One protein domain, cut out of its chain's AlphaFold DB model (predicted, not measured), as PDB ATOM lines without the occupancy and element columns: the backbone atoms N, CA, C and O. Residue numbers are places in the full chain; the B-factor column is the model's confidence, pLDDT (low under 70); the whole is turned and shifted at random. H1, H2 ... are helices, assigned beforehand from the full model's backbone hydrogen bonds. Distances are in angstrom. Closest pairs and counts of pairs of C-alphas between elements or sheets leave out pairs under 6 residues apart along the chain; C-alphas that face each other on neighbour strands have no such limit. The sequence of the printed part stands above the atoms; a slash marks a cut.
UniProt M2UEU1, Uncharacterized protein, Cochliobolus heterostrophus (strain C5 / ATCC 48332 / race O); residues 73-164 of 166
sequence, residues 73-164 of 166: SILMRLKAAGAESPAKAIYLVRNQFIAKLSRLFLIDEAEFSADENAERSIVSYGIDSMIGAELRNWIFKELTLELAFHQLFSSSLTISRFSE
ATOM      1  N   SER A  73     273.418 148.694 188.827       69.44
ATOM      2  CA  SER A  73     273.418 147.294 189.267       69.44
ATOM      3  C   SER A  73     271.979 146.835 189.523       69.44
ATOM      4  O   SER A  73     271.140 147.641 189.935       69.44
ATOM      5  N   ILE A  74     271.659 145.557 189.286       76.00
ATOM      6  CA  ILE A  74     270.314 145.024 189.577       76.00
ATOM      7  C   ILE A  74     269.878 145.435 190.993       76.00
ATOM      8  O   ILE A  74     268.744 145.864 191.183       76.00
ATOM      9  N   LEU A  75     270.825 145.474 191.934       78.62
ATOM     10  CA  LEU A  75     270.676 146.029 193.279       78.62
ATOM     11  C   LEU A  75     270.257 147.504 193.345       78.62
ATOM     12  O   LEU A  75     269.391 147.841 194.146       78.62
ATOM     13  N   MET A  76     270.838 148.408 192.553       78.94
ATOM     14  CA  MET A  76     270.403 149.811 192.515       78.94
ATOM     15  C   MET A  76     268.978 149.941 191.969       78.94
ATOM     16  O   MET A  76     268.180 150.679 192.549       78.94
ATOM     17  N   ARG A  77     268.629 149.200 190.907       81.81
ATOM     18  CA  ARG A  77     267.252 149.174 190.376       81.81
ATOM     19  C   ARG A  77     266.272 148.592 191.388       81.81
ATOM     20  O   ARG A  77     265.192 149.143 191.575       81.81
ATOM     21  N   LEU A  78     266.675 147.528 192.077       82.62
ATOM     22  CA  LEU A  78     265.899 146.891 193.131       82.62
ATOM     23  C   LEU A  78     265.673 147.840 194.310       82.62
ATOM     24  O   LEU A  78     264.547 147.993 194.769       82.62
ATOM     25  N   LYS A  79     266.721 148.542 194.754       80.88
ATOM     26  CA  LYS A  79     266.644 149.516 195.847       80.88
ATOM     27  C   LYS A  79     265.748 150.701 195.495       80.88
ATOM     28  O   LYS A  79     264.962 151.134 196.334       80.88
ATOM     29  N   ALA A  80     265.839 151.205 194.264       83.19
ATOM     30  CA  ALA A  80     264.960 152.264 193.775       83.19
ATOM     31  C   ALA A  80     263.498 151.795 193.711       83.19
ATOM     32  O   ALA A  80     262.610 152.473 194.222       83.19
ATOM     33  N   ALA A  81     263.248 150.602 193.168       81.62
ATOM     34  CA  ALA A  81     261.907 150.034 193.089       81.62
ATOM     35  C   ALA A  81     261.309 149.727 194.467       81.62
ATOM     36  O   ALA A  81     260.134 150.004 194.682       81.62
ATOM     37  N   GLY A  82     262.104 149.215 195.408       79.69
ATOM     38  CA  GLY A  82     261.675 148.944 196.781       79.69
ATOM     39  C   GLY A  82     261.363 150.213 197.575       79.69
ATOM     40  O   GLY A  82     260.461 150.197 198.408       79.69
ATOM     41  N   ALA A  83     262.052 151.324 197.283       80.19
ATOM     42  CA  ALA A  83     261.729 152.629 197.855       80.19
ATOM     43  C   ALA A  83     260.376 153.174 197.359       80.19
ATOM     44  O   ALA A  83     259.713 153.905 198.091       80.19
ATOM     45  N   GLU A  84     259.957 152.814 196.141       82.56
ATOM     46  CA  GLU A  84     258.624 153.142 195.626       82.56
ATOM     47  C   GLU A  84     257.548 152.187 196.164       82.56
ATOM     48  O   GLU A  84     256.497 152.624 196.632       82.56
ATOM     49  N   SER A  85     257.781 150.876 196.059       86.88
ATOM     50  CA  SER A  85     256.858 149.844 196.523       86.88
ATOM     51  C   SER A  85     257.543 148.475 196.627       86.88
ATOM     52  O   SER A  85     258.155 148.022 195.653       86.88
ATOM     53  N   PRO A  86     257.341 147.733 197.731       84.12
ATOM     54  CA  PRO A  86     257.804 146.350 197.852       84.12
ATOM     55  C   PRO A  86     257.317 145.447 196.707       84.12
ATOM     56  O   PRO A  86     258.070 144.620 196.203       84.12
ATOM     57  N   ALA A  87     256.090 145.652 196.217       87.19
ATOM     58  CA  ALA A  87     255.534 144.856 195.122       87.19
ATOM     59  C   ALA A  87     256.291 145.063 193.795       87.19
ATOM     60  O   ALA A  87     256.448 144.128 193.009       87.19
ATOM     61  N   LYS A  88     256.799 146.279 193.554       86.06
ATOM     62  CA  LYS A  88     257.577 146.606 192.351       86.06
ATOM     63  C   LYS A  88     258.953 145.937 192.386       86.06
ATOM     64  O   LYS A  88     259.419 145.461 191.355       86.06
ATOM     65  N   ALA A  89     259.575 145.865 193.563       86.06
ATOM     66  CA  ALA A  89     260.830 145.143 193.767       86.06
ATOM     67  C   ALA A  89     260.671 143.641 193.474       86.06
ATOM     68  O   ALA A  89     261.405 143.109 192.643       86.06
ATOM     69  N   ILE A  90     259.652 142.999 194.056       88.44
ATOM     70  CA  ILE A  90     259.339 141.575 193.838       88.44
ATOM     71  C   ILE A  90     259.132 141.285 192.345       88.44
ATOM     72  O   ILE A  90     259.717 140.349 191.800       88.44
ATOM     73  N   TYR A  91     258.356 142.122 191.652       88.75
ATOM     74  CA  TYR A  91     258.119 141.976 190.215       88.75
ATOM     75  C   TYR A  91     259.414 142.061 189.389       88.75
ATOM     76  O   TYR A  91     259.635 141.250 188.489       88.75
ATOM     77  N   LEU A  92     260.306 143.003 189.711       89.75
ATOM     78  CA  LEU A  92     261.591 143.121 189.021       89.75
ATOM     79  C   LEU A  92     262.494 141.906 189.256       89.75
ATOM     80  O   LEU A  92     263.108 141.428 188.303       89.75
ATOM     81  N   VAL A  93     262.563 141.394 190.491       90.62
ATOM     82  CA  VAL A  93     263.337 140.182 190.809       90.62
ATOM     83  C   VAL A  93     262.779 138.985 190.050       90.62
ATOM     84  O   VAL A  93     263.550 138.263 189.420       90.62
ATOM     85  N   ARG A  94     261.450 138.810 190.043       90.38
ATOM     86  CA  ARG A  94     260.774 137.740 189.297       90.38
ATOM     87  C   ARG A  94     261.168 137.760 187.820       90.38
ATOM     88  O   ARG A  94     261.591 136.732 187.297       90.38
ATOM     89  N   ASN A  95     261.097 138.917 187.169       90.19
ATOM     90  CA  ASN A  95     261.407 139.032 185.742       90.19
ATOM     91  C   ASN A  95     262.884 138.764 185.435       90.19
ATOM     92  O   ASN A  95     263.196 138.058 184.481       90.19
ATOM     93  N   GLN A  96     263.803 139.281 186.256       90.50
ATOM     94  CA  GLN A  96     265.236 139.009 186.084       90.50
ATOM     95  C   GLN A  96     265.562 137.531 186.295       90.50
ATOM     96  O   GLN A  96     266.381 136.961 185.574       90.50
ATOM     97  N   PHE A  97     264.898 136.895 187.259       90.44
ATOM     98  CA  PHE A  97     265.058 135.474 187.512       90.44
ATOM     99  C   PHE A  97     264.537 134.635 186.342       90.44
ATOM    100  O   PHE A  97     265.255 133.756 185.873       90.44
ATOM    101  N   ILE A  98     263.357 134.954 185.798       90.94
ATOM    102  CA  ILE A  98     262.809 134.303 184.596       90.94
ATOM    103  C   ILE A  98     263.759 134.457 183.404       90.94
ATOM    104  O   ILE A  98     264.118 133.455 182.788       90.94
ATOM    105  N   ALA A  99     264.241 135.670 183.126       90.94
ATOM    106  CA  ALA A  99     265.186 135.914 182.039       90.94
ATOM    107  C   ALA A  99     266.492 135.117 182.218       90.94
ATOM    108  O   ALA A  99     267.055 134.596 181.252       90.94
ATOM    109  N   LYS A 100     266.981 134.969 183.459       91.25
ATOM    110  CA  LYS A 100     268.155 134.133 183.742       91.25
ATOM    111  C   LYS A 100     267.863 132.648 183.515       91.25
ATOM    112  O   LYS A 100     268.692 131.979 182.902       91.25
ATOM    113  N   LEU A 101     266.723 132.137 183.981       89.75
ATOM    114  CA  LEU A 101     266.332 130.736 183.788       89.75
ATOM    115  C   LEU A 101     266.121 130.412 182.306       89.75
ATOM    116  O   LEU A 101     266.638 129.404 181.836       89.75
ATOM    117  N   SER A 102     265.465 131.296 181.555       90.00
ATOM    118  CA  SER A 102     265.294 131.167 180.105       90.00
ATOM    119  C   SER A 102     266.630 130.987 179.388       90.00
ATOM    120  O   SER A 102     266.805 130.041 178.621       90.00
ATOM    121  N   ARG A 103     267.624 131.818 179.718       89.50
ATOM    122  CA  ARG A 103     268.976 131.718 179.144       89.50
ATOM    123  C   ARG A 103     269.726 130.461 179.577       89.50
ATOM    124  O   ARG A 103     270.474 129.913 178.779       89.50
ATOM    125  N   LEU A 104     269.549 130.025 180.825       88.75
ATOM    126  CA  LEU A 104     270.188 128.816 181.354       88.75
ATOM    127  C   LEU A 104     269.636 127.541 180.713       88.75
ATOM    128  O   LEU A 104     270.399 126.630 180.410       88.75
ATOM    129  N   PHE A 105     268.319 127.475 180.519       86.38
ATOM    130  CA  PHE A 105     267.639 126.286 180.011       86.38
ATOM    131  C   PHE A 105     267.392 126.306 178.502       86.38
ATOM    132  O   PHE A 105     266.977 125.289 177.956       86.38
ATOM    133  N   LEU A 106     267.644 127.436 177.833       86.81
ATOM    134  CA  LEU A 106     267.300 127.660 176.423       86.81
ATOM    135  C   LEU A 106     265.802 127.437 176.148       86.81
ATOM    136  O   LEU A 106     265.411 126.908 175.110       86.81
ATOM    137  N   ILE A 107     264.973 127.839 177.110       87.88
ATOM    138  CA  ILE A 107     263.510 127.769 177.058       87.88
ATOM    139  C   ILE A 107     262.977 129.202 176.995       87.88
ATOM    140  O   ILE A 107     263.550 130.098 177.614       87.88
ATOM    141  N   ASP A 108     261.895 129.433 176.257       88.25
ATOM    142  CA  ASP A 108     261.274 130.755 176.136       88.25
ATOM    143  C   ASP A 108     260.789 131.299 177.498       88.25
ATOM    144  O   ASP A 108     260.329 130.550 178.360       88.25
ATOM    145  N   GLU A 109     260.874 132.615 177.708       87.50
ATOM    146  CA  GLU A 109     260.397 133.265 178.938       87.50
ATOM    147  C   GLU A 109     258.884 133.060 179.171       87.50
ATOM    148  O   GLU A 109     258.429 133.025 180.321       87.50
ATOM    149  N   ALA A 110     258.098 132.877 178.106       86.50
ATOM    150  CA  ALA A 110     256.666 132.588 178.163       86.50
ATOM    151  C   ALA A 110     256.359 131.302 178.950       86.50
ATOM    152  O   ALA A 110     255.389 131.253 179.707       86.50
ATOM    153  N   GLU A 111     257.226 130.293 178.847       84.06
ATOM    154  CA  GLU A 111     257.057 129.013 179.543       84.06
ATOM    155  C   GLU A 111     257.208 129.162 181.062       84.06
ATOM    156  O   GLU A 111     256.530 128.485 181.829       84.06
ATOM    157  N   PHE A 112     258.053 130.085 181.526       82.88
ATOM    158  CA  PHE A 112     258.252 130.333 182.959       82.88
ATOM    159  C   PHE A 112     257.273 131.357 183.543       82.88
ATOM    160  O   PHE A 112     257.055 131.385 184.756       82.88
ATOM    161  N   SER A 113     256.732 132.241 182.703       75.50
ATOM    162  CA  SER A 113     255.869 133.345 183.135       75.50
ATOM    163  C   SER A 113     254.395 132.965 183.265       75.50
ATOM    164  O   SER A 113     253.667 133.686 183.948       75.50
ATOM    165  N   ALA A 114     253.966 131.832 182.696       74.56
ATOM    166  CA  ALA A 114     252.634 131.282 182.930       74.56
ATOM    167  C   ALA A 114     252.391 131.071 184.438       74.56
ATOM    168  O   ALA A 114     253.225 130.489 185.133       74.56
ATOM    169  N   ASP A 115     251.256 131.546 184.962       67.81
ATOM    170  CA  ASP A 115     250.979 131.524 186.409       67.81
ATOM    171  C   ASP A 115     250.993 130.102 186.999       67.81
ATOM    172  O   ASP A 115     251.437 129.905 188.127       67.81
ATOM    173  N   GLU A 116     250.620 129.092 186.209       68.81
ATOM    174  CA  GLU A 116     250.725 127.671 186.575       68.81
ATOM    175  C   GLU A 116     252.174 127.194 186.790       68.81
ATOM    176  O   GLU A 116     252.442 126.313 187.608       68.81
ATOM    177  N   ASN A 117     253.131 127.817 186.101       75.12
ATOM    178  CA  ASN A 117     254.547 127.458 186.111       75.12
ATOM    179  C   ASN A 117     255.366 128.285 187.113       75.12
ATOM    180  O   ASN A 117     256.491 127.904 187.449       75.12
ATOM    181  N   ALA A 118     254.804 129.369 187.654       72.94
ATOM    182  CA  ALA A 118     255.445 130.188 188.682       72.94
ATOM    183  C   ALA A 118     255.522 129.477 190.051       72.94
ATOM    184  O   ALA A 118     256.458 129.708 190.825       72.94
ATOM    185  N   GLU A 119     254.567 128.584 190.333       79.06
ATOM    186  CA  GLU A 119     254.550 127.715 191.522       79.06
ATOM    187  C   GLU A 119     255.331 126.410 191.326       79.06
ATOM    188  O   GLU A 119     255.612 125.686 192.285       79.06
ATOM    189  N   ARG A 120     255.725 126.109 190.089       82.88
ATOM    190  CA  ARG A 120     256.511 124.924 189.778       82.88
ATOM    191  C   ARG A 120     257.919 125.072 190.357       82.88
ATOM    192  O   ARG A 120     258.591 126.089 190.187       82.88
ATOM    193  N   SER A 121     258.381 124.033 191.054       84.88
ATOM    194  CA  SER A 121     259.737 124.010 191.610       84.88
ATOM    195  C   SER A 121     260.775 124.118 190.498       84.88
ATOM    196  O   SER A 121     260.688 123.399 189.498       84.88
ATOM    197  N   ILE A 122     261.806 124.938 190.706       84.19
ATOM    198  CA  ILE A 122     262.882 125.117 189.724       84.19
ATOM    199  C   ILE A 122     263.614 123.798 189.411       84.19
ATOM    200  O   ILE A 122     264.063 123.580 188.291       84.19
ATOM    201  N   VAL A 123     263.652 122.865 190.368       85.19
ATOM    202  CA  VAL A 123     264.275 121.541 190.213       85.19
ATOM    203  C   VAL A 123     263.569 120.704 189.148       85.19
ATOM    204  O   VAL A 123     264.202 119.925 188.440       85.19
ATOM    205  N   SER A 124     262.260 120.895 188.980       84.12
ATOM    206  CA  SER A 124     261.463 120.144 188.006       84.12
ATOM    207  C   SER A 124     261.703 120.555 186.546       84.12
ATOM    208  O   SER A 124     261.172 119.898 185.649       84.12
ATOM    209  N   TYR A 125     262.488 121.613 186.311       83.62
ATOM    210  CA  TYR A 125     263.011 121.984 184.992       83.62
ATOM    211  C   TYR A 125     264.341 121.285 184.669       83.62
ATOM    212  O   TYR A 125     264.885 121.474 183.588       83.62
ATOM    213  N   GLY A 126     264.852 120.444 185.577       81.50
ATOM    214  CA  GLY A 126     266.060 119.655 185.345       81.50
ATOM    215  C   GLY A 126     267.348 120.377 185.728       81.50
ATOM    216  O   GLY A 126     268.341 120.253 185.021       81.50
ATOM    217  N   ILE A 127     267.356 121.120 186.843       83.50
ATOM    218  CA  ILE A 127     268.611 121.665 187.384       83.50
ATOM    219  C   ILE A 127     269.563 120.505 187.695       83.50
ATOM    220  O   ILE A 127     269.281 119.677 188.562       83.50
ATOM    221  N   ASP A 128     270.713 120.487 187.025       84.62
ATOM    222  CA  ASP A 128     271.848 119.627 187.348       84.62
ATOM    223  C   ASP A 128     272.900 120.368 188.199       84.62
ATOM    224  O   ASP A 128     272.752 121.541 188.555       84.62
ATOM    225  N   SER A 129     273.984 119.681 188.566       85.94
ATOM    226  CA  SER A 129     275.038 120.265 189.404       85.94
ATOM    227  C   SER A 129     275.758 121.464 188.768       85.94
ATOM    228  O   SER A 129     276.166 122.367 189.497       85.94
ATOM    229  N   MET A 130     275.910 121.494 187.442       87.19
ATOM    230  CA  MET A 130     276.553 122.587 186.710       87.19
ATOM    231  C   MET A 130     275.624 123.803 186.634       87.19
ATOM    232  O   MET A 130     276.030 124.903 187.011       87.19
ATOM    233  N   ILE A 131     274.361 123.591 186.251       87.00
ATOM    234  CA  ILE A 131     273.341 124.650 186.194       87.00
ATOM    235  C   ILE A 131     273.113 125.248 187.587       87.00
ATOM    236  O   ILE A 131     273.061 126.467 187.743       87.00
ATOM    237  N   GLY A 132     273.028 124.410 188.626       87.69
ATOM    238  CA  GLY A 132     272.854 124.870 190.004       87.69
ATOM    239  C   GLY A 132     274.024 125.719 190.505       87.69
ATOM    240  O   GLY A 132     273.811 126.720 191.192       87.69
ATOM    241  N   ALA A 133     275.260 125.363 190.139       89.12
ATOM    242  CA  ALA A 133     276.441 126.158 190.468       89.12
ATOM    243  C   ALA A 133     276.441 127.514 189.743       89.12
ATOM    244  O   ALA A 133     276.727 128.542 190.364       89.12
ATOM    245  N   GLU A 134     276.077 127.540 188.458       90.31
ATOM    246  CA  GLU A 134     275.961 128.787 187.702       90.31
ATOM    247  C   GLU A 134     274.869 129.696 188.277       90.31
ATOM    248  O   GLU A 134     275.107 130.885 188.508       90.31
ATOM    249  N   LEU A 135     273.696 129.133 188.576       90.12
ATOM    250  CA  LEU A 135     272.576 129.865 189.154       90.12
ATOM    251  C   LEU A 135     272.944 130.457 190.520       90.12
ATOM    252  O   LEU A 135     272.725 131.645 190.744       90.12
ATOM    253  N   ARG A 136     273.584 129.678 191.404       89.38
ATOM    254  CA  ARG A 136     274.079 130.167 192.702       89.38
ATOM    255  C   ARG A 136     275.035 131.346 192.543       89.38
ATOM    256  O   ARG A 136     274.903 132.349 193.242       89.38
ATOM    257  N   ASN A 137     275.999 131.218 191.633       91.00
ATOM    258  CA  ASN A 137     276.993 132.257 191.387       91.00
ATOM    259  C   ASN A 137     276.345 133.533 190.849       91.00
ATOM    260  O   ASN A 137     276.732 134.627 191.251       91.00
ATOM    261  N   TRP A 138     275.360 133.401 189.963       91.19
ATOM    262  CA  TRP A 138     274.604 134.535 189.447       91.19
ATOM    263  C   TRP A 138     273.793 135.230 190.546       91.19
ATOM    264  O   TRP A 138     273.899 136.444 190.683       91.19
ATOM    265  N   ILE A 139     273.070 134.476 191.386       89.50
ATOM    266  CA  ILE A 139     272.305 135.025 192.520       89.50
ATOM    267  C   ILE A 139     273.226 135.825 193.448       89.50
ATOM    268  O   ILE A 139     272.907 136.952 193.824       89.50
ATOM    269  N   PHE A 140     274.399 135.282 193.773       89.00
ATOM    270  CA  PHE A 140     275.362 135.987 194.611       89.00
ATOM    271  C   PHE A 140     275.889 137.265 193.944       89.00
ATOM    272  O   PHE A 140     275.932 138.314 194.580       89.00
ATOM    273  N   LYS A 141     276.258 137.208 192.659       86.94
ATOM    274  CA  LYS A 141     276.801 138.368 191.932       86.94
ATOM    275  C   LYS A 141     275.780 139.489 191.751       86.94
ATOM    276  O   LYS A 141     276.122 140.650 191.940       86.94
ATOM    277  N   GLU A 142     274.545 139.147 191.396       85.31
ATOM    278  CA  GLU A 142     273.520 140.134 191.047       85.31
ATOM    279  C   GLU A 142     272.706 140.622 192.242       85.31
ATOM    280  O   GLU A 142     272.235 141.757 192.233       85.31
ATOM    281  N   LEU A 143     272.520 139.779 193.262       84.56
ATOM    282  CA  LEU A 143     271.637 140.067 194.397       84.56
ATOM    283  C   LEU A 143     272.377 140.111 195.738       84.56
ATOM    284  O   LEU A 143     271.778 140.470 196.745       84.56
ATOM    285  N   THR A 144     273.674 139.779 195.780       85.31
ATOM    286  CA  THR A 144     274.450 139.639 197.035       85.31
ATOM    287  C   THR A 144     273.798 138.653 198.020       85.31
ATOM    288  O   THR A 144     274.049 138.691 199.223       85.31
ATOM    289  N   LEU A 145     272.951 137.749 197.514       86.12
ATOM    290  CA  LEU A 145     272.253 136.748 198.311       86.12
ATOM    291  C   LEU A 145     273.060 135.449 198.307       86.12
ATOM    292  O   LEU A 145     273.315 134.857 197.257       86.12
ATOM    293  N   GLU A 146     273.451 134.986 199.491       86.94
ATOM    294  CA  GLU A 146     274.126 133.702 199.641       86.94
ATOM    295  C   GLU A 146     273.109 132.592 199.926       86.94
ATOM    296  O   GLU A 146     272.564 132.488 201.022       86.94
ATOM    297  N   LEU A 147     272.868 131.736 198.931       84.94
ATOM    298  CA  LEU A 147     272.052 130.532 199.091       84.94
ATOM    299  C   LEU A 147     272.933 129.299 199.282       84.94
ATOM    300  O   LEU A 147     273.928 129.108 198.575       84.94
ATOM    301  N   ALA A 148     272.557 128.423 200.211       86.69
ATOM    302  CA  ALA A 148     273.185 127.114 200.333       86.69
ATOM    303  C   ALA A 148     272.792 126.233 199.138       86.69
ATOM    304  O   ALA A 148     271.659 126.284 198.663       86.69
ATOM    305  N   PHE A 149     273.704 125.373 198.675       81.06
ATOM    306  CA  PHE A 149     273.441 124.510 197.517       81.06
ATOM    307  C   PHE A 149     272.178 123.659 197.720       81.06
ATOM    308  O   PHE A 149     271.300 123.663 196.873       81.06
ATOM    309  N   HIS A 150     271.987 123.044 198.891       84.31
ATOM    310  CA  HIS A 150     270.775 122.261 199.179       84.31
ATOM    311  C   HIS A 150     269.466 123.072 199.130       84.31
ATOM    312  O   HIS A 150     268.413 122.495 198.882       84.31
ATOM    313  N   GLN A 151     269.507 124.394 199.339       84.12
ATOM    314  CA  GLN A 151     268.320 125.250 199.232       84.12
ATOM    315  C   GLN A 151     267.919 125.481 197.770       84.12
ATOM    316  O   GLN A 151     266.729 125.548 197.478       84.12
ATOM    317  N   LEU A 152     268.894 125.530 196.855       82.00
ATOM    318  CA  LEU A 152     268.658 125.614 195.409       82.00
ATOM    319  C   LEU A 152     267.964 124.365 194.852       82.00
ATOM    320  O   LEU A 152     267.134 124.474 193.958       82.00
ATOM    321  N   PHE A 153     268.275 123.194 195.412       81.50
ATOM    322  CA  PHE A 153     267.664 121.916 195.022       81.50
ATOM    323  C   PHE A 153     266.467 121.523 195.890       81.50
ATOM    324  O   PHE A 153     265.947 120.413 195.768       81.50
ATOM    325  N   SER A 154     266.018 122.409 196.777       82.06
ATOM    326  CA  SER A 154     264.803 122.153 197.535       82.06
ATOM    327  C   SER A 154     263.598 122.232 196.603       82.06
ATOM    328  O   SER A 154     263.435 123.196 195.853       82.06
ATOM    329  N   SER A 155     262.685 121.268 196.717       76.50
ATOM    330  CA  SER A 155     261.390 121.307 196.028       76.50
ATOM    331  C   SER A 155     260.542 122.526 196.417       76.50
ATOM    332  O   SER A 155     259.562 122.831 195.748       76.50
ATOM    333  N   SER A 156     260.921 123.242 197.481       79.50
ATOM    334  CA  SER A 156     260.268 124.472 197.934       79.50
ATOM    335  C   SER A 156     260.666 125.726 197.155       79.50
ATOM    336  O   SER A 156     260.009 126.753 197.313       79.50
ATOM    337  N   LEU A 157     261.757 125.696 196.379       84.00
ATOM    338  CA  LEU A 157     262.218 126.877 195.656       84.00
ATOM    339  C   LEU A 157     261.468 126.995 194.325       84.00
ATOM    340  O   LEU A 157     261.675 126.211 193.397       84.00
ATOM    341  N   THR A 158     260.573 127.975 194.261       90.19
ATOM    342  CA  THR A 158     259.800 128.350 193.072       90.19
ATOM    343  C   THR A 158     260.181 129.765 192.647       90.19
ATOM    344  O   THR A 158     260.817 130.497 193.411       90.19
ATOM    345  N   ILE A 159     259.783 130.172 191.443       88.81
ATOM    346  CA  ILE A 159     260.049 131.525 190.933       88.81
ATOM    347  C   ILE A 159     259.412 132.576 191.854       88.81
ATOM    348  O   ILE A 159     260.076 133.536 192.247       88.81
ATOM    349  N   SER A 160     258.160 132.357 192.272       87.31
ATOM    350  CA  SER A 160     257.457 133.257 193.193       87.31
ATOM    351  C   SER A 160     258.142 133.322 194.559       87.31
ATOM    352  O   SER A 160     258.440 134.410 195.050       87.31
ATOM    353  N   ARG A 161     258.489 132.168 195.146       87.81
ATOM    354  CA  ARG A 161     259.161 132.112 196.455       87.81
ATOM    355  C   ARG A 161     260.530 132.768 196.443       87.81
ATOM    356  O   ARG A 161     260.898 133.415 197.416       87.81
ATOM    357  N   PHE A 162     261.272 132.624 195.350       88.50
ATOM    358  CA  PHE A 162     262.548 133.304 195.190       88.50
ATOM    359  C   PHE A 162     262.380 134.828 195.152       88.50
ATOM    360  O   PHE A 162     263.130 135.535 195.814       88.50
ATOM    361  N   SER A 163     261.372 135.338 194.440       86.94
ATOM    362  CA  SER A 163     261.121 136.783 194.380       86.94
ATOM    363  C   SER A 163     260.656 137.396 195.705       86.94
ATOM    364  O   SER A 163     260.882 138.579 195.925       86.94
ATOM    365  N   GLU A 164     260.047 136.603 196.592       86.44
ATOM    366  CA  GLU A 164     259.666 137.008 197.956       86.44
ATOM    367  C   GLU A 164     260.841 136.982 198.952       86.44
ATOM    368  O   GLU A 164     260.748 137.573 200.025       86.44
TER     369      GLU A 164
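Overview. This is residues 73 to 164 of the 166 residues of an uncharacterized protein of Cochliobolus heterostrophus (strain C5 / ATCC 48332 / race O) (UniProt M2UEU1). Picture a long helix, H2, with H1 folded back beside its first residues as a helical hairpin and a second long helix, H6, running the opposite way to H2 at a distance, its last residues meeting the first residues of H1. The last helix, H8, packs on H2, H3 packs on H2 too, and H7 packs on H6, while H4 and H5 are short turns on the way from H3 to H6. The printed part has 92 residues with eight named helices, H1 to H8 in order along the chain, and no named strand; the class is all helix. It is compact, with a radius of gyration of the C-alphas of 12.8 A, and rounded, spanning 36 by 27 by 22 A.

Along the chain. Find C-alpha 74 at (270.314, 145.024, 189.577); from there H1 runs through residues 74 to 84, 15.5 A long. H2, residues 86 to 105, begins at C-alpha 86, (257.804, 146.350, 197.852), and is 28.6 A long. Next come H3, residues 109 to 113, H4, residues 115 to 118, and H5, residues 122 to 125. H6, residues 129 to 143, is 20.7 A long. H7, residues 149 to 152, is followed by H8, residues 159 to 164, which ends at C-alpha 164, (259.666, 137.008, 197.956).

Arrangement. Begin at the hub, H2, which touches three helices. Its residues 88 to 93 touch H1, closest at the C-alphas of Gly 82 and Ala 89, 4.9 A apart; this hairpin has a shallow tilt of 27 degrees, opposite ways. Residues 90 to 98 of H2 touch H8, with the C-alphas of Ile 90 and Ser 163 closest at 5.1 A; the tilt is shallow at 34 degrees, only just short of steep, opposite ways. Residues 98 to 102 touch H3, where the C-alphas of Ser 102 and Glu 109 come closest, 5.5 A. H2 and H6 are close but not clearly touching, with the C-alphas of Leu 104 and Ile 131 closest at 7.1 A. H1 and H6 touch only at their ends, closest at the C-alphas of Ile 74 and Glu 142, 6.0 A, at a steep tilt of 54 degrees. Residues 132 to 136 of H6 touch H7, closest at the C-alphas of Gly 132 and Leu 152, 6.9 A. H4 and H5 touch no helix; H4 is near H8, with the C-alphas of Ala 118 and Ile 159 closest at 5.3 A. Every O i to N i+4 pair is within hydrogen-bond range in H1, H2, H3, H6 and H8; H4, H5 and H7 are too short for such a pair.

Size, cuts and confidence. The C-alphas of Glu 84 and Ser 129 are the two farthest apart, 37.3 A. The printed part has no cut and no long link. Its mean pLDDT is 84.8; look for values under 70 at residue 73 and residues 115 to 116.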